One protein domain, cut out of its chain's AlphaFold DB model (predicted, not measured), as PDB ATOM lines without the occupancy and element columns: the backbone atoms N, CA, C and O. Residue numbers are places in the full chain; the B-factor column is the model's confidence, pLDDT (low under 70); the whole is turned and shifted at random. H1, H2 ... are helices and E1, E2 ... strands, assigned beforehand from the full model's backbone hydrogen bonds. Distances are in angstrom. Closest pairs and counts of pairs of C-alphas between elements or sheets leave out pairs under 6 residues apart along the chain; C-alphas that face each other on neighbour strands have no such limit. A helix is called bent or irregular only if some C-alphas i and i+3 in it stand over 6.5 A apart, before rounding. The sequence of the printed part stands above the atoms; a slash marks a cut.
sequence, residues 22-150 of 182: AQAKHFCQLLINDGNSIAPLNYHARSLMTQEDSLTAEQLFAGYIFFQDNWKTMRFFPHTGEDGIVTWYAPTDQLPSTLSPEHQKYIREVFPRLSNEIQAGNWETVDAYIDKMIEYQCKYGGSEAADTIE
ATOM      1  N   ALA A  22     -32.129 101.865  -5.060       91.50
ATOM      2  CA  ALA A  22     -31.486 101.756  -6.366       91.50
ATOM      3  C   ALA A  22     -31.746 100.384  -7.011       91.50
ATOM      4  O   ALA A  22     -32.280 100.336  -8.116       91.50
ATOM      5  N   GLN A  23     -31.476  99.295  -6.286       94.69
ATOM      6  CA  GLN A  23     -31.673  97.918  -6.751       94.69
ATOM      7  C   GLN A  23     -33.151  97.610  -6.993       94.69
ATOM      8  O   GLN A  23     -33.491  96.993  -7.994       94.69
ATOM      9  N   ALA A  24     -34.054  98.091  -6.133       93.81
ATOM     10  CA  ALA A  24     -35.491  97.934  -6.345       93.81
ATOM     11  C   ALA A  24     -35.954  98.642  -7.628       93.81
ATOM     12  O   ALA A  24     -36.661  98.060  -8.448       93.81
ATOM     13  N   LYS A  25     -35.508  99.888  -7.844       93.44
ATOM     14  CA  LYS A  25     -35.804 100.631  -9.074       93.44
ATOM     15  C   LYS A  25     -35.241  99.923 -10.307       93.44
ATOM     16  O   LYS A  25     -35.911  99.918 -11.335       93.44
ATOM     17  N   HIS A  26     -34.035  99.372 -10.208       93.88
ATOM     18  CA  HIS A  26     -33.379  98.654 -11.295       93.88
ATOM     19  C   HIS A  26     -34.112  97.349 -11.624       93.88
ATOM     20  O   HIS A  26     -34.513  97.142 -12.763       93.88
ATOM     21  N   PHE A  27     -34.410  96.534 -10.612       95.38
ATOM     22  CA  PHE A  27     -35.201  95.313 -10.750       95.38
ATOM     23  C   PHE A  27     -36.566  95.590 -11.390       95.38
ATOM     24  O   PHE A  27     -36.999  94.869 -12.285       95.38
ATOM     25  N   CYS A  28     -37.227  96.683 -10.995       93.25
ATOM     26  CA  CYS A  28     -38.520  97.066 -11.553       93.25
ATOM     27  C   CYS A  28     -38.475  97.554 -13.020       93.25
ATOM     28  O   CYS A  28     -39.516  97.934 -13.555       93.25
ATOM     29  N   GLN A  29     -37.315  97.553 -13.680       93.12
ATOM     30  CA  GLN A  29     -37.217  97.756 -15.131       93.12
ATOM     31  C   GLN A  29     -37.515  96.483 -15.924       93.12
ATOM     32  O   GLN A  29     -37.826  96.572 -17.110       93.12
ATOM     33  N   LEU A  30     -37.443  95.313 -15.283       94.12
ATOM     34  CA  LEU A  30     -37.774  94.050 -15.927       94.12
ATOM     35  C   LEU A  30     -39.209  94.061 -16.437       94.12
ATOM     36  O   LEU A  30     -40.121  94.573 -15.784       94.12
ATOM     37  N   LEU A  31     -39.399  93.439 -17.592       93.50
ATOM     38  CA  LEU A  31     -40.709  93.233 -18.180       93.50
ATOM     39  C   LEU A  31     -41.387  92.012 -17.561       93.50
ATOM     40  O   LEU A  31     -40.737  91.008 -17.255       93.50
ATOM     41  N   ILE A  32     -42.703  92.089 -17.417       93.19
ATOM     42  CA  ILE A  32     -43.552  90.959 -17.061       93.19
ATOM     43  C   ILE A  32     -44.707  90.870 -18.050       93.19
ATOM     44  O   ILE A  32     -45.255  91.886 -18.475       93.19
ATOM     45  N   ASN A  33     -45.077  89.643 -18.407       91.88
ATOM     46  CA  ASN A  33     -46.326  89.377 -19.104       91.88
ATOM     47  C   ASN A  33     -47.420  89.057 -18.073       91.88
ATOM     48  O   ASN A  33     -47.386  88.004 -17.426       91.88
ATOM     49  N   ASP A  34     -48.384  89.962 -17.917       83.88
ATOM     50  CA  ASP A  34     -49.497  89.821 -16.967       83.88
ATOM     51  C   ASP A  34     -50.685  89.005 -17.521       83.88
ATOM     52  O   ASP A  34     -51.691  88.809 -16.839       83.88
ATOM     53  N   GLY A  35     -50.552  88.484 -18.744       81.88
ATOM     54  CA  GLY A  35     -51.578  87.757 -19.489       81.88
ATOM     55  C   GLY A  35     -52.366  88.628 -20.470       81.88
ATOM     56  O   GLY A  35     -52.929  88.085 -21.418       81.88
ATOM     57  N   ASN A  36     -52.373  89.950 -20.284       79.56
ATOM     58  CA  ASN A  36     -53.038  90.903 -21.175       79.56
ATOM     59  C   ASN A  36     -52.034  91.749 -21.963       79.56
ATOM     60  O   ASN A  36     -52.300  92.120 -23.104       79.56
ATOM     61  N   SER A  37     -50.901  92.084 -21.349       84.75
ATOM     62  CA  SER A  37     -49.873  92.945 -21.919       84.75
ATOM     63  C   SER A  37     -48.493  92.627 -21.350       84.75
ATOM     64  O   SER A  37     -48.352  91.980 -20.309       84.75
ATOM     65  N   ILE A  38     -47.464  93.092 -22.054       88.62
ATOM     66  CA  ILE A  38     -46.091  93.097 -21.561       88.62
ATOM     67  C   ILE A  38     -45.797  94.515 -21.097       88.62
ATOM     68  O   ILE A  38     -45.884  95.456 -21.883       88.62
ATOM     69  N   ALA A  39     -45.471  94.667 -19.819       88.50
ATOM     70  CA  ALA A  39     -45.175  95.964 -19.235       88.50
ATOM     71  C   ALA A  39     -44.005  95.866 -18.250       88.50
ATOM     72  O   ALA A  39     -43.770  94.803 -17.665       88.50
ATOM     73  N   PRO A  40     -43.263  96.963 -18.028       90.62
ATOM     74  CA  PRO A  40     -42.243  96.985 -16.996       90.62
ATOM     75  C   PRO A  40     -42.871  96.871 -15.601       90.62
ATOM     76  O   PRO A  40     -43.928  97.440 -15.316       90.62
ATOM     77  N   LEU A  41     -42.188  96.183 -14.688       90.50
ATOM     78  CA  LEU A  41     -42.644  95.986 -13.310       90.50
ATOM     79  C   LEU A  41     -42.927  97.308 -12.578       90.50
ATOM     80  O   LEU A  41     -43.788  97.338 -11.703       90.50
ATOM     81  N   ASN A  42     -42.243  98.406 -12.914       89.06
ATOM     82  CA  ASN A  42     -42.472  99.710 -12.288       89.06
ATOM     83  C   ASN A  42     -43.900 100.245 -12.522       89.06
ATOM     84  O   ASN A  42     -44.434 100.952 -11.663       89.06
ATOM     85  N   TYR A  43     -44.533  99.888 -13.641       87.31
ATOM     86  CA  TYR A  43     -45.914 100.237 -13.948       87.31
ATOM     87  C   TYR A  43     -46.862  99.544 -12.964       87.31
ATOM     88  O   TYR A  43     -47.726 100.181 -12.354       87.31
ATOM     89  N   HIS A  44     -46.634  98.253 -12.720       83.94
ATOM     90  CA  HIS A  44     -47.373  97.474 -11.727       83.94
ATOM     91  C   HIS A  44     -47.082  97.944 -10.300       83.94
ATOM     92  O   HIS A  44     -48.006  98.121  -9.513       83.94
ATOM     93  N   ALA A  45     -45.823  98.244  -9.976       86.25
ATOM     94  CA  ALA A  45     -45.442  98.752  -8.663       86.25
ATOM     95  C   ALA A  45     -46.234 100.015  -8.302       86.25
ATOM     96  O   ALA A  45     -46.823 100.094  -7.231       86.25
ATOM     97  N   ARG A  46     -46.304 100.991  -9.213       84.56
ATOM     98  CA  ARG A  46     -46.979 102.275  -8.962       84.56
ATOM     99  C   ARG A  46     -48.499 102.189  -8.955       84.56
ATOM    100  O   ARG A  46     -49.136 103.031  -8.334       84.56
ATOM    101  N   SER A  47     -49.069 101.222  -9.668       83.56
ATOM    102  CA  SER A  47     -50.522 101.026  -9.715       83.56
ATOM    103  C   SER A  47     -51.041 100.188  -8.547       83.56
ATOM    104  O   SER A  47     -52.175 100.392  -8.123       83.56
ATOM    105  N   LEU A  48     -50.228  99.264  -8.027       81.31
ATOM    106  CA  LEU A  48     -50.640  98.307  -6.999       81.31
ATOM    107  C   LEU A  48     -50.167  98.674  -5.590       81.31
ATOM    108  O   LEU A  48     -50.816  98.281  -4.623       81.31
ATOM    109  N   MET A  49     -49.051  99.399  -5.457       80.81
ATOM    110  CA  MET A  49     -48.461  99.708  -4.156       80.81
ATOM    111  C   MET A  49     -48.733 101.152  -3.750       80.81
ATOM    112  O   MET A  49     -48.336 102.103  -4.427       80.81
ATOM    113  N   THR A  50     -49.359 101.310  -2.588       79.56
ATOM    114  CA  THR A  50     -49.422 102.595  -1.893       79.56
ATOM    115  C   THR A  50     -48.052 102.875  -1.294       79.56
ATOM    116  O   THR A  50     -47.517 102.037  -0.574       79.56
ATOM    117  N   GLN A  51     -47.470 104.036  -1.594       72.88
ATOM    118  CA  GLN A  51     -46.210 104.434  -0.969       72.88
ATOM    119  C   GLN A  51     -46.410 104.598   0.540       72.88
ATOM    120  O   GLN A  51     -47.357 105.255   0.970       72.88
ATOM    121  N   GLU A  52     -45.511 104.007   1.324       74.94
ATOM    122  CA  GLU A  52     -45.391 104.282   2.755       74.94
ATOM    123  C   GLU A  52     -44.336 105.371   2.972       74.94
ATOM    124  O   GLU A  52     -43.427 105.524   2.156       74.94
ATOM    125  N   ASP A  53     -44.427 106.108   4.083       70.50
ATOM    126  CA  ASP A  53     -43.598 107.297   4.353       70.50
ATOM    127  C   ASP A  53     -42.078 107.064   4.199       70.50
ATOM    128  O   ASP A  53     -41.327 108.008   3.949       70.50
ATOM    129  N   SER A  54     -41.607 105.820   4.330       81.81
ATOM    130  CA  SER A  54     -40.189 105.449   4.278       81.81
ATOM    131  C   SER A  54     -39.757 104.652   3.037       81.81
ATOM    132  O   SER A  54     -38.551 104.531   2.808       81.81
ATOM    133  N   LEU A  55     -40.681 104.118   2.228       85.69
ATOM    134  CA  LEU A  55     -40.371 103.172   1.144       85.69
ATOM    135  C   LEU A  55     -41.012 103.571  -0.184       85.69
ATOM    136  O   LEU A  55     -42.159 104.010  -0.246       85.69
ATOM    137  N   THR A  56     -40.287 103.363  -1.288       90.50
ATOM    138  CA  THR A  56     -40.873 103.573  -2.619       90.50
ATOM    139  C   THR A  56     -41.778 102.417  -3.033       90.50
ATOM    140  O   THR A  56     -41.623 101.285  -2.569       90.50
ATOM    141  N   ALA A  57     -42.687 102.685  -3.975       89.25
ATOM    142  CA  ALA A  57     -43.542 101.659  -4.572       89.25
ATOM    143  C   ALA A  57     -42.718 100.497  -5.155       89.25
ATOM    144  O   ALA A  57     -43.084  99.337  -4.993       89.25
ATOM    145  N   GLU A  58     -41.571 100.791  -5.776       91.31
ATOM    146  CA  GLU A  58     -40.645  99.782  -6.298       91.31
ATOM    147  C   GLU A  58     -40.035  98.917  -5.181       91.31
ATOM    148  O   GLU A  58     -39.926  97.705  -5.347       91.31
ATOM    149  N   GLN A  59     -39.681  99.496  -4.025       92.44
ATOM    150  CA  GLN A  59     -39.159  98.730  -2.883       92.44
ATOM    151  C   GLN A  59     -40.219  97.801  -2.285       92.44
ATOM    152  O   GLN A  59     -39.930  96.632  -2.023       92.44
ATOM    153  N   LEU A  60     -41.449  98.296  -2.122       90.06
ATOM    154  CA  LEU A  60     -42.580  97.494  -1.648       90.06
ATOM    155  C   LEU A  60     -42.895  96.354  -2.620       90.06
ATOM    156  O   LEU A  60     -43.070  95.208  -2.207       90.06
ATOM    157  N   PHE A  61     -42.914  96.649  -3.919       90.38
ATOM    158  CA  PHE A  61     -43.226  95.658  -4.940       90.38
ATOM    159  C   PHE A  61     -42.130  94.602  -5.090       90.38
ATOM    160  O   PHE A  61     -42.434  93.414  -5.147       90.38
ATOM    161  N   ALA A  62     -40.856  94.999  -5.081       90.94
ATOM    162  CA  ALA A  62     -39.747  94.049  -5.065       90.94
ATOM    163  C   ALA A  62     -39.809  93.151  -3.819       90.94
ATOM    164  O   ALA A  62     -39.655  91.937  -3.929       90.94
ATOM    165  N   GLY A  63     -40.125  93.719  -2.651       89.06
ATOM    166  CA  GLY A  63     -40.331  92.941  -1.431       89.06
ATOM    167  C   GLY A  63     -41.482  91.934  -1.552       89.06
ATOM    168  O   GLY A  63     -41.315  90.767  -1.207       89.06
ATOM    169  N   TYR A  64     -42.620  92.348  -2.114       88.25
ATOM    170  CA  TYR A  64     -43.738  91.453  -2.431       88.25
ATOM    171  C   TYR A  64     -43.321  90.314  -3.372       88.25
ATOM    172  O   TYR A  64     -43.768  89.182  -3.203       88.25
ATOM    173  N   ILE A  65     -42.452  90.585  -4.346       91.38
ATOM    174  CA  ILE A  65     -41.984  89.580  -5.303       91.38
ATOM    175  C   ILE A  65     -41.051  88.565  -4.637       91.38
ATOM    176  O   ILE A  65     -41.276  87.363  -4.783       91.38
ATOM    177  N   PHE A  66     -40.033  89.023  -3.905       91.00
ATOM    178  CA  PHE A  66     -38.987  88.157  -3.353       91.00
ATOM    179  C   PHE A  66     -39.373  87.496  -2.027       91.00
ATOM    180  O   PHE A  66     -39.249  86.280  -1.908       91.00
ATOM    181  N   PHE A  67     -39.883  88.248  -1.047       84.50
ATOM    182  CA  PHE A  67     -40.119  87.720   0.308       84.50
ATOM    183  C   PHE A  67     -41.367  86.852   0.429       84.50
ATOM    184  O   PHE A  67     -41.513  86.112   1.396       84.50
ATOM    185  N   GLN A  68     -42.262  86.918  -0.557       84.38
ATOM    186  CA  GLN A  68     -43.440  86.055  -0.630       84.38
ATOM    187  C   GLN A  68     -43.335  85.010  -1.745       84.38
ATOM    188  O   GLN A  68     -44.324  84.353  -2.058       84.38
ATOM    189  N   ASP A  69     -42.160  84.858  -2.367       87.00
ATOM    190  CA  ASP A  69     -41.937  83.906  -3.458       87.00
ATOM    191  C   ASP A  69     -42.874  84.073  -4.677       87.00
ATOM    192  O   ASP A  69     -43.007  83.165  -5.504       87.00
ATOM    193  N   ASN A  70     -43.491  85.248  -4.841       90.19
ATOM    194  CA  ASN A  70     -44.411  85.522  -5.948       90.19
ATOM    195  C   ASN A  70     -43.706  85.499  -7.311       90.19
ATOM    196  O   ASN A  70     -44.345  85.245  -8.331       90.19
ATOM    197  N   TRP A  71     -42.379  85.666  -7.340       92.56
ATOM    198  CA  TRP A  71     -41.571  85.479  -8.548       92.56
ATOM    199  C   TRP A  71     -41.768  84.103  -9.211       92.56
ATOM    200  O   TRP A  71     -41.585  83.984 -10.420       92.56
ATOM    201  N   LYS A  72     -42.162  83.064  -8.455       93.81
ATOM    202  CA  LYS A  72     -42.317  81.688  -8.962       93.81
ATOM    203  C   LYS A  72     -43.383  81.563 -10.045       93.81
ATOM    204  O   LYS A  72     -43.198  80.788 -10.978       93.81
ATOM    205  N   THR A  73     -44.470  82.321  -9.931       93.44
ATOM    206  CA  THR A  73     -45.641  82.244 -10.823       93.44
ATOM    207  C   THR A  73     -45.684  83.371 -11.855       93.44
ATOM    208  O   THR A  73     -46.523  83.358 -12.755       93.44
ATOM    209  N   MET A  74     -44.781  84.342 -11.742       93.81
ATOM    210  CA  MET A  74     -44.703  85.501 -12.622       93.81
ATOM    211  C   MET A  74     -43.919  85.191 -13.900       93.81
ATOM    212  O   MET A  74     -42.847  84.586 -13.869       93.81
ATOM    213  N   ARG A  75     -44.447  85.643 -15.041       95.19
ATOM    214  CA  ARG A  75     -43.901  85.345 -16.369       95.19
ATOM    215  C   ARG A  75     -42.865  86.381 -16.793       95.19
ATOM    216  O   ARG A  75     -43.200  87.387 -17.413       95.19
ATOM    217  N   PHE A  76     -41.607  86.109 -16.459       94.88
ATOM    218  CA  PHE A  76     -40.459  86.978 -16.742       94.88
ATOM    219  C   PHE A  76     -39.663  86.584 -17.983       94.88
ATOM    220  O   PHE A  76     -38.886  87.395 -18.491       94.88
ATOM    221  N   PHE A  77     -39.792  85.335 -18.433       95.56
ATOM    222  CA  PHE A  77     -38.832  84.741 -19.355       95.56
ATOM    223  C   PHE A  77     -39.431  84.542 -20.738       95.56
ATOM    224  O   PHE A  77     -40.122  83.544 -20.952       95.56
ATOM    225  N   PRO A  78     -39.165  85.445 -21.691       94.50
ATOM    226  CA  PRO A  78     -39.617  85.243 -23.048       94.50
ATOM    227  C   PRO A  78     -38.822  84.145 -23.752       94.50
ATOM    228  O   PRO A  78     -37.642  83.897 -23.473       94.50
ATOM    229  N   HIS A  79     -39.478  83.519 -24.714       91.00
ATOM    230  CA  HIS A  79     -38.883  82.637 -25.695       91.00
ATOM    231  C   HIS A  79     -39.661  82.754 -27.000       91.00
ATOM    232  O   HIS A  79     -40.877  82.575 -27.023       91.00
ATOM    233  N   THR A  80     -38.948  83.036 -28.083       88.50
ATOM    234  CA  THR A  80     -39.508  82.983 -29.432       88.50
ATOM    235  C   THR A  80     -39.465  81.542 -29.932       88.50
ATOM    236  O   THR A  80     -38.377  80.971 -30.051       88.50
ATOM    237  N   GLY A  81     -40.636  80.958 -30.185       82.25
ATOM    238  CA  GLY A  81     -40.762  79.640 -30.801       82.25
ATOM    239  C   GLY A  81     -40.321  79.638 -32.266       82.25
ATOM    240  O   GLY A  81     -40.066  80.684 -32.865       82.25
ATOM    241  N   GLU A  82     -40.245  78.453 -32.872       82.62
ATOM    242  CA  GLU A  82     -39.903  78.305 -34.299       82.62
ATOM    243  C   GLU A  82     -40.928  78.975 -35.233       82.62
ATOM    244  O   GLU A  82     -40.601  79.347 -36.356       82.62
ATOM    245  N   ASP A  83     -42.158  79.161 -34.754       82.44
ATOM    246  CA  ASP A  83     -43.253  79.869 -35.420       82.44
ATOM    247  C   ASP A  83     -43.142  81.403 -35.335       82.44
ATOM    248  O   ASP A  83     -43.956  82.114 -35.925       82.44
ATOM    249  N   GLY A  84     -42.138  81.923 -34.620       82.19
ATOM    250  CA  GLY A  84     -41.952  83.351 -34.384       82.19
ATOM    251  C   GLY A  84     -42.833  83.922 -33.269       82.19
ATOM    252  O   GLY A  84     -42.768  85.124 -33.015       82.19
ATOM    253  N   ILE A  85     -43.635  83.098 -32.585       84.88
ATOM    254  CA  ILE A  85     -44.495  83.541 -31.485       84.88
ATOM    255  C   ILE A  85     -43.672  83.615 -30.197       84.88
ATOM    256  O   ILE A  85     -42.986  82.663 -29.814       84.88
ATOM    257  N   VAL A  86     -43.748  84.750 -29.497       89.94
ATOM    258  CA  VAL A  86     -43.081  84.938 -28.205       89.94
ATOM    259  C   VAL A  86     -43.983  84.433 -27.082       89.94
ATOM    260  O   VAL A  86     -45.058  84.971 -26.836       89.94
ATOM    261  N   THR A  87     -43.528  83.411 -26.360       91.69
ATOM    262  CA  THR A  87     -44.186  82.915 -25.143       91.69
ATOM    263  C   THR A  87     -43.370  83.304 -23.918       91.69
ATOM    264  O   THR A  87     -42.155  83.117 -23.897       91.69
ATOM    265  N   TRP A  88     -44.032  83.833 -22.888       94.50
ATOM    266  CA  TRP A  88     -43.398  84.209 -21.624       94.50
ATOM    267  C   TRP A  88     -43.659  83.150 -20.557       94.50
ATOM    268  O   TRP A  88     -44.808  82.800 -20.290       94.50
ATOM    269  N   TYR A  89     -42.594  82.670 -19.923       95.25
ATOM    270  CA  TYR A  89     -42.635  81.614 -18.920       95.25
ATOM    271  C   TYR A  89     -42.338  82.139 -17.523       95.25
ATOM    272  O   TYR A  89     -41.538  83.063 -17.332       95.25
ATOM    273  N   ALA A  90     -42.960  81.499 -16.540       95.88
ATOM    274  CA  ALA A  90     -42.576  81.578 -15.147       95.88
ATOM    275  C   ALA A  90     -41.485  80.536 -14.819       95.88
ATOM    276  O   ALA A  90     -41.410  79.487 -15.467       95.88
ATOM    277  N   PRO A  91     -40.641  80.771 -13.799       94.12
ATOM    278  CA  PRO A  91     -39.570  79.840 -13.425       94.12
ATOM    279  C   PRO A  91     -40.057  78.420 -13.090       94.12
ATOM    280  O   PRO A  91     -39.328  77.442 -13.294       94.12
ATOM    281  N   THR A  92     -41.281  78.292 -12.567       94.50
ATOM    282  CA  THR A  92     -41.877  76.997 -12.207       94.50
ATOM    283  C   THR A  92     -42.749  76.388 -13.302       94.50
ATOM    284  O   THR A  92     -43.298  75.309 -13.087       94.50
ATOM    285  N   ASP A  93     -42.878  77.035 -14.461       95.00
ATOM    286  CA  ASP A  93     -43.666  76.487 -15.562       95.00
ATOM    287  C   ASP A  93     -43.064  75.174 -16.090       95.00
ATOM    288  O   ASP A  93     -41.863  74.868 -15.967       95.00
ATOM    289  N   GLN A  94     -43.925  74.382 -16.728       92.75
ATOM    290  CA  GLN A  94     -43.485  73.267 -17.551       92.75
ATOM    291  C   GLN A  94     -42.939  73.816 -18.871       92.75
ATOM    292  O   GLN A  94     -43.685  74.179 -19.776       92.75
ATOM    293  N   LEU A  95     -41.612  73.891 -18.955       92.62
ATOM    294  CA  LEU A  95     -40.913  74.407 -20.127       92.62
ATOM    295  C   LEU A  95     -40.957  73.386 -21.280       92.62
ATOM    296  O   LEU A  95     -40.768  72.191 -21.025       92.62
ATOM    297  N   PRO A  96     -41.187  73.819 -22.535       88.88
ATOM    298  CA  PRO A  96     -41.186  72.920 -23.685       88.88
ATOM    299  C   PRO A  96     -39.811  72.280 -23.912       88.88
ATOM    300  O   PRO A  96     -38.771  72.893 -23.680       88.88
ATOM    301  N   SER A  97     -39.801  71.053 -24.436       86.06
ATOM    302  CA  SER A  97     -38.571  70.327 -24.782       86.06
ATOM    303  C   SER A  97     -37.789  70.955 -25.941       86.06
ATOM    304  O   SER A  97     -36.625  70.613 -26.131       86.06
ATOM    305  N   THR A  98     -38.411  71.863 -26.697       85.31
ATOM    306  CA  THR A  98     -37.772  72.648 -27.764       85.31
ATOM    307  C   THR A  98     -36.819  73.717 -27.221       85.31
ATOM    308  O   THR A  98     -35.881  74.102 -27.912       85.31
ATOM    309  N   LEU A  99     -36.999  74.168 -25.971       89.75
ATOM    310  CA  LEU A  99     -36.024  75.029 -25.303       89.75
ATOM    311  C   LEU A  99     -34.742  74.244 -25.039       89.75
ATOM    312  O   LEU A  99     -34.784  73.154 -24.463       89.75
ATOM    313  N   SER A 100     -33.596  74.836 -25.375       89.81
ATOM    314  CA  SER A 100     -32.301  74.232 -25.068       89.81
ATOM    315  C   SER A 100     -32.158  73.969 -23.558       89.81
ATOM    316  O   SER A 100     -32.675  74.745 -22.742       89.81
ATOM    317  N   PRO A 101     -31.431  72.915 -23.143       91.75
ATOM    318  CA  PRO A 101     -31.213  72.631 -21.723       91.75
ATOM    319  C   PRO A 101     -30.606  73.814 -20.956       91.75
ATOM    320  O   PRO A 101     -30.936  74.036 -19.794       91.75
ATOM    321  N   GLU A 102     -29.754  74.606 -21.614       90.88
ATOM    322  CA  GLU A 102     -29.164  75.818 -21.039       90.88
ATOM    323  C   GLU A 102     -30.215  76.893 -20.755       90.88
ATOM    324  O   GLU A 102     -30.214  77.475 -19.669       90.88
ATOM    325  N   HIS A 103     -31.152  77.121 -21.681       91.19
ATOM    326  CA  HIS A 103     -32.244  78.074 -21.475       91.19
ATOM    327  C   HIS A 103     -33.176  77.618 -20.355       91.19
ATOM    328  O   HIS A 103     -33.529  78.407 -19.481       91.19
ATOM    329  N   GLN A 104     -33.527  76.331 -20.332       94.81
ATOM    330  CA  GLN A 104     -34.355  75.778 -19.262       94.81
ATOM    331  C   GLN A 104     -33.682  75.935 -17.896       94.81
ATOM    332  O   GLN A 104     -34.329  76.317 -16.921       94.81
ATOM    333  N   LYS A 105     -32.374  75.670 -17.827       94.94
ATOM    334  CA  LYS A 105     -31.591  75.848 -16.606       94.94
ATOM    335  C   LYS A 105     -31.575  77.309 -16.160       94.94
ATOM    336  O   LYS A 105     -31.811  77.577 -14.986       94.94
ATOM    337  N   TYR A 106     -31.344  78.243 -17.082       95.69
ATOM    338  CA  TYR A 106     -31.345  79.674 -16.777       95.69
ATOM    339  C   TYR A 106     -32.674  80.128 -16.161       95.69
ATOM    340  O   TYR A 106     -32.670  80.693 -15.067       95.69
ATOM    341  N   ILE A 107     -33.800  79.794 -16.806       95.25
ATOM    342  CA  ILE A 107     -35.156  80.134 -16.342       95.25
ATOM    343  C   ILE A 107     -35.402  79.631 -14.912       95.25
ATOM    344  O   ILE A 107     -35.985  80.341 -14.096       95.25
ATOM    345  N   ARG A 108     -34.933  78.421 -14.586       95.31
ATOM    346  CA  ARG A 108     -35.147  77.809 -13.267       95.31
ATOM    347  C   ARG A 108     -34.234  78.358 -12.174       95.31
ATOM    348  O   ARG A 108     -34.639  78.398 -11.016       95.31
ATOM    349  N   GLU A 109     -33.001  78.731 -12.508       95.38
ATOM    350  CA  GLU A 109     -31.968  79.013 -11.505       95.38
ATOM    351  C   GLU A 109     -31.720  80.499 -11.244       95.38
ATOM    352  O   GLU A 109     -31.210  80.834 -10.174       95.38
ATOM    353  N   VAL A 110     -32.050  81.397 -12.178       96.69
ATOM    354  CA  VAL A 110     -31.665  82.812 -12.051       96.69
ATOM    355  C   VAL A 110     -32.313  83.498 -10.845       96.69
ATOM    356  O   VAL A 110     -31.613  84.175 -10.100       96.69
ATOM    357  N   PHE A 111     -33.600  83.258 -10.577       95.50
ATOM    358  CA  PHE A 111     -34.284  83.838  -9.416       95.50
ATOM    359  C   PHE A 111     -33.795  83.283  -8.072       95.50
ATOM    360  O   PHE A 111     -33.494  84.092  -7.198       95.50
ATOM    361  N   PRO A 112     -33.652  81.954  -7.875       94.62
ATOM    362  CA  PRO A 112     -33.032  81.423  -6.662       94.62
ATOM    363  C   PRO A 112     -31.641  82.006  -6.394       94.62
ATOM    364  O   PRO A 112     -31.331  82.366  -5.263       94.62
ATOM    365  N   ARG A 113     -30.812  82.147  -7.437       96.25
ATOM    366  CA  ARG A 113     -29.477  82.753  -7.321       96.25
ATOM    367  C   ARG A 113     -29.563  84.227  -6.936       96.25
ATOM    368  O   ARG A 113     -28.927  84.626  -5.971       96.25
ATOM    369  N   LEU A 114     -30.390  85.000  -7.635       95.56
ATOM    370  CA  LEU A 114     -30.631  86.412  -7.338       95.56
ATOM    371  C   LEU A 114     -31.133  86.616  -5.899       95.56
ATOM    372  O   LEU A 114     -30.630  87.482  -5.192       95.56
ATOM    373  N   SER A 115     -32.071  85.786  -5.441       92.44
ATOM    374  CA  SER A 115     -32.613  85.846  -4.079       92.44
ATOM    375  C   SER A 115     -31.536  85.579  -3.019       92.44
ATOM    376  O   SER A 115     -31.471  86.285  -2.015       92.44
ATOM    377  N   ASN A 116     -30.621  84.635  -3.272       92.88
ATOM    378  CA  ASN A 116     -29.478  84.392  -2.387       92.88
ATOM    379  C   ASN A 116     -28.528  85.599  -2.316       92.88
ATOM    380  O   ASN A 116     -28.054  85.931  -1.232       92.88
ATOM    381  N   GLU A 117     -28.266  86.283  -3.436       93.94
ATOM    382  CA  GLU A 117     -27.433  87.497  -3.432       93.94
ATOM    383  C   GLU A 117     -28.108  88.665  -2.698       93.94
ATOM    384  O   GLU A 117     -27.431  89.418  -1.997       93.94
ATOM    385  N   ILE A 118     -29.437  88.792  -2.807       92.62
ATOM    386  CA  ILE A 118     -30.227  89.773  -2.046       92.62
ATOM    387  C   ILE A 118     -30.090  89.507  -0.543       92.62
ATOM    388  O   ILE A 118     -29.802  90.432   0.214       92.62
ATOM    389  N   GLN A 119     -30.236  88.251  -0.110       90.06
ATOM    390  CA  GLN A 119     -30.076  87.864   1.298       90.06
ATOM    391  C   GLN A 119     -28.646  88.084   1.807       90.06
ATOM    392  O   GLN A 119     -28.449  88.463   2.959       90.06
ATOM    393  N   ALA A 120     -27.645  87.875   0.949       90.31
ATOM    394  CA  ALA A 120     -26.244  88.138   1.267       90.31
ATOM    395  C   ALA A 120     -25.892  89.638   1.289       90.31
ATOM    396  O   ALA A 120     -24.813  90.002   1.754       90.31
ATOM    397  N   GLY A 121     -26.773  90.512   0.788       90.94
ATOM    398  CA  GLY A 121     -26.507  91.943   0.644       90.94
ATOM    399  C   GLY A 121     -25.469  92.273  -0.435       90.94
ATOM    400  O   GLY A 121     -24.858  93.342  -0.401       90.94
ATOM    401  N   ASN A 122     -25.257  91.371  -1.398       93.50
ATOM    402  CA  ASN A 122     -24.274  91.518  -2.473       93.50
ATOM    403  C   ASN A 122     -24.841  92.366  -3.619       93.50
ATOM    404  O   ASN A 122     -25.099  91.877  -4.719       93.50
ATOM    405  N   TRP A 123     -25.060  93.654  -3.357       92.50
ATOM    406  CA  TRP A 123     -25.825  94.531  -4.250       92.50
ATOM    407  C   TRP A 123     -25.218  94.706  -5.650       92.50
ATOM    408  O   TRP A 123     -25.966  94.795  -6.618       92.50
ATOM    409  N   GLU A 124     -23.889  94.678  -5.784       93.00
ATOM    410  CA  GLU A 124     -23.218  94.700  -7.096       93.00
ATOM    411  C   GLU A 124     -23.553  93.446  -7.922       93.00
ATOM    412  O   GLU A 124     -23.880  93.533  -9.105       93.00
ATOM    413  N   THR A 125     -23.546  92.272  -7.286       94.00
ATOM    414  CA  THR A 125     -23.925  91.012  -7.935       94.00
ATOM    415  C   THR A 125     -25.415  90.990  -8.278       94.00
ATOM    416  O   THR A 125     -25.789  90.496  -9.340       94.00
ATOM    417  N   VAL A 126     -26.267  91.541  -7.406       94.75
ATOM    418  CA  VAL A 126     -27.708  91.711  -7.659       94.75
ATOM    419  C   VAL A 126     -27.938  92.528  -8.928       94.75
ATOM    420  O   VAL A 126     -28.661  92.067  -9.812       94.75
ATOM    421  N   ASP A 127     -27.286  93.686  -9.058       94.44
ATOM    422  CA  ASP A 127     -27.394  94.523 -10.257       94.44
ATOM    423  C   ASP A 127     -26.915  93.773 -11.509       94.44
ATOM    424  O   ASP A 127     -27.625  93.749 -12.512       94.44
ATOM    425  N   ALA A 128     -25.804  93.036 -11.426       94.75
ATOM    426  CA  ALA A 128     -25.312  92.229 -12.544       94.75
ATOM    427  C   ALA A 128     -26.271  91.089 -12.960       94.75
ATOM    428  O   ALA A 128     -26.323  90.712 -14.134       94.75
ATOM    429  N   TYR A 129     -27.023  90.504 -12.022       96.25
ATOM    430  CA  TYR A 129     -28.079  89.538 -12.348       96.25
ATOM    431  C   TYR A 129     -29.269  90.214 -13.033       96.25
ATOM    432  O   TYR A 129     -29.790  89.664 -14.005       96.25
ATOM    433  N   ILE A 130     -29.677  91.396 -12.559       96.31
ATOM    434  CA  ILE A 130     -30.759  92.182 -13.164       96.31
ATOM    435  C   ILE A 130     -30.385  92.570 -14.599       96.31
ATOM    436  O   ILE A 130     -31.170  92.313 -15.510       96.31
ATOM    437  N   ASP A 131     -29.165  93.062 -14.824       95.25
ATOM    438  CA  ASP A 131     -28.648  93.406 -16.155       95.25
ATOM    439  C   ASP A 131     -28.731  92.220 -17.123       95.25
ATOM    440  O   ASP A 131     -29.223  92.344 -18.244       95.25
ATOM    441  N   LYS A 132     -28.310  91.029 -16.677       94.19
ATOM    442  CA  LYS A 132     -28.393  89.803 -17.487       94.19
ATOM    443  C   LYS A 132     -29.826  89.391 -17.786       94.19
ATOM    444  O   LYS A 132     -30.097  88.854 -18.859       94.19
ATOM    445  N   MET A 133     -30.749  89.612 -16.855       95.44
ATOM    446  CA  MET A 133     -32.164  89.359 -17.098       95.44
ATOM    447  C   MET A 133     -32.751  90.346 -18.110       95.44
ATOM    448  O   MET A 133     -33.499  89.916 -18.986       95.44
ATOM    449  N   ILE A 134     -32.373  91.623 -18.050       92.94
ATOM    450  CA  ILE A 134     -32.755  92.624 -19.053       92.94
ATOM    451  C   ILE A 134     -32.180  92.237 -20.422       92.94
ATOM    452  O   ILE A 134     -32.917  92.189 -21.404       92.94
ATOM    453  N   GLU A 135     -30.897  91.872 -20.498       90.50
ATOM    454  CA  GLU A 135     -30.264  91.396 -21.736       90.50
ATOM    455  C   GLU A 135     -30.986  90.164 -22.300       90.50
ATOM    456  O   GLU A 135     -31.267  90.091 -23.499       90.50
ATOM    457  N   TYR A 136     -31.346  89.215 -21.433       93.06
ATOM    458  CA  TYR A 136     -32.134  88.047 -21.811       93.06
ATOM    459  C   TYR A 136     -33.490  88.455 -22.415       93.06
ATOM    460  O   TYR A 136     -33.872  87.938 -23.466       93.06
ATOM    461  N   GLN A 137     -34.203  89.400 -21.793       94.00
ATOM    462  CA  GLN A 137     -35.489  89.898 -22.291       94.00
ATOM    463  C   GLN A 137     -35.345  90.627 -23.632       94.00
ATOM    464  O   GLN A 137     -36.123  90.356 -24.543       94.00
ATOM    465  N   CYS A 138     -34.313  91.457 -23.804       88.88
ATOM    466  CA  CYS A 138     -33.988  92.088 -25.088       88.88
ATOM    467  C   CYS A 138     -33.722  91.050 -26.185       88.88
ATOM    468  O   CYS A 138     -34.149  91.214 -27.326       88.88
ATOM    469  N   LYS A 139     -32.993  89.980 -25.852       88.44
ATOM    470  CA  LYS A 139     -32.565  88.971 -26.823       88.44
ATOM    471  C   LYS A 139     -33.697  88.043 -27.262       88.44
ATOM    472  O   LYS A 139     -33.725  87.642 -28.422       88.44
ATOM    473  N   TYR A 140     -34.591  87.668 -26.346       88.69
ATOM    474  CA  TYR A 140     -35.594  86.622 -26.587       88.69
ATOM    475  C   TYR A 140     -37.049  87.118 -26.583       88.69
ATOM    476  O   TYR A 140     -37.945  86.341 -26.911       88.69
ATOM    477  N   GLY A 141     -37.291  88.386 -26.234       84.06
ATOM    478  CA  GLY A 141     -38.618  89.006 -26.115       84.06
ATOM    479  C   GLY A 141     -39.242  89.537 -27.403       84.06
ATOM    480  O   GLY A 141     -40.349  90.065 -27.355       84.06
ATOM    481  N   GLY A 142     -38.566  89.397 -28.548       80.25
ATOM    482  CA  GLY A 142     -39.067  89.877 -29.838       80.25
ATOM    483  C   GLY A 142     -39.271  91.398 -29.884       80.25
ATOM    484  O   GLY A 142     -38.686  92.147 -29.101       80.25
ATOM    485  N   SER A 143     -40.106  91.865 -30.818       70.31
ATOM    486  CA  SER A 143     -40.408  93.297 -30.984       70.31
ATOM    487  C   SER A 143     -41.133  93.901 -29.778       70.31
ATOM    488  O   SER A 143     -40.891  95.050 -29.431       70.31
ATOM    489  N   GLU A 144     -41.966  93.114 -29.095       65.00
ATOM    490  CA  GLU A 144     -42.774  93.562 -27.952       65.00
ATOM    491  C   GLU A 144     -41.910  93.989 -26.751       65.00
ATOM    492  O   GLU A 144     -42.225  94.959 -26.060       65.00
ATOM    493  N   ALA A 145     -40.783  93.305 -26.524       65.62
ATOM    494  CA  ALA A 145     -39.805  93.718 -25.520       65.62
ATOM    495  C   ALA A 145     -38.946  94.904 -25.988       65.62
ATOM    496  O   ALA A 145     -38.637  95.787 -25.189       65.62
ATOM    497  N   ALA A 146     -38.578  94.942 -27.274       62.06
ATOM    498  CA  ALA A 146     -37.702  95.973 -27.834       62.06
ATOM    499  C   ALA A 146     -38.317  97.384 -27.790       62.06
ATOM    500  O   ALA A 146     -37.599  98.342 -27.520       62.06
ATOM    501  N   ASP A 147     -39.630  97.504 -27.997       61.03
ATOM    502  CA  ASP A 147     -40.335  98.795 -27.965       61.03
ATOM    503  C   ASP A 147     -40.582  99.312 -26.535       61.03
ATOM    504  O   ASP A 147     -40.833 100.501 -26.331       61.03
ATOM    505  N   THR A 148     -40.504  98.426 -25.536       61.88
ATOM    506  CA  THR A 148     -40.889  98.713 -24.143       61.88
ATOM    507  C   THR A 148     -39.685  99.035 -23.245       61.88
ATOM    508  O   THR A 148     -39.831  99.702 -22.219       61.88
ATOM    509  N   ILE A 149     -38.479  98.588 -23.608       60.59
ATOM    510  CA  ILE A 149     -37.257  98.874 -22.845       60.59
ATOM    511  C   ILE A 149     -36.731 100.256 -23.249       60.59
ATOM    512  O   ILE A 149     -36.244 100.454 -24.362       60.59
ATOM    513  N   GLU A 150     -36.812 101.214 -22.321       52.84
ATOM    514  CA  GLU A 150     -36.281 102.570 -22.501       52.84
ATOM    515  C   GLU A 150     -34.810 102.528 -22.980       52.84
ATOM    516  O   GLU A 150     -33.964 101.872 -22.358       52.84
TER     517      GLU A 150
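This is residues 22 to 150 of the 182 residues of an uncharacterized protein of Prevotella sp. ne3005 (UniProt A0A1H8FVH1). A long helix, H5, and the last arm of a bent helix, H4, fold back on each other as a helical hairpin, with a cluster of three helices, H1, H2 and H3, toward one end of the domain and a two-stranded hairpin, E3 and E4, toward the other. H1 packs on the first half of H5, E3 comes close to its last residues, and the small hairpin E1 and E2 lies between the cluster and E3 and E4. The printed part has 129 residues, mostly helix, in the order H1, E1, E2, H2, H3, E3, E4, H4, H5, H6, with two antiparallel sheets of two strands. It is compact, with a radius of gyration of the C-alphas of 14.4 A, and elongated, spanning 48 by 30 by 23 A.

H1, residues 22 to 27, begins at C-alpha 22 (-31.486, 101.756, -6.366). E1, residues 31 to 33, and E2, residues 38 to 40, precede H2, residues 41 to 48, and H3, residues 57 to 67, 15.2 A long. E3, residues 77 to 80, is 10.3 A long and E4, residues 86 to 89, 9.9 A. H4, residues 101 to 120, was assigned as one helix by its hydrogen bonds but is bent: C-alphas 108 and 111 are 7.2 A apart. Its arms are H4a, residues 101 to 108, and H4b, residues 111 to 120, 14.0 A long. H5, residues 123 to 140, measures 25.6 A. H6, residues 142 to 146, ends at C-alpha 146 (-37.702, 95.973, -27.834).

H5 is the hub. With residues 123 to 130 alone it touches H1 at a shallow tilt of 29 degrees, the same way; the closest C-alphas, of Phe 27 and Ile 130, are 5.9 A apart. H4b and H5 form a helical hairpin, opposite ways at 17 degrees, with C-alphas 117 and 126 closest at 6.0 A. H4a touches no helix and stands at a steep tilt of 50 degrees to H4b. H5 and H6 only just touch, only at the corner, with 3 pairs of C-alphas within 8 A; the closest, of Cys 138 and Ala 146, are 6.0 A apart. H3 touches H1, with C-alphas 24 and 59 closest at 5.1 A, and H2, about perpendicular at 78 degrees, with C-alphas 45 and 61 closest at 5.3 A. In the hairpin E1 and E2, N 32 and O 39 are 2.9 A apart, within hydrogen-bond range. In the hairpin E3 and E4, N 79 and O 87 are 2.8 A apart, also within range. The closest C-alphas of E3 and H5, of His 79 and Tyr 140, are 5.2 A apart. E1 and E3 are near each other, while H2 and H5 are apart. In H1, H2, H3, H4a, H4b, H5 and H6 every O i to N i+4 pair is within hydrogen-bond range.

The C-alphas farthest apart, of Asp 53 and Glu 82, are 48.5 A apart. The printed part has no cut. The link from E4 to H4, 11 residues, is long. Mean pLDDT of the printed part is 88.5; residues 144 to 150 are under 70.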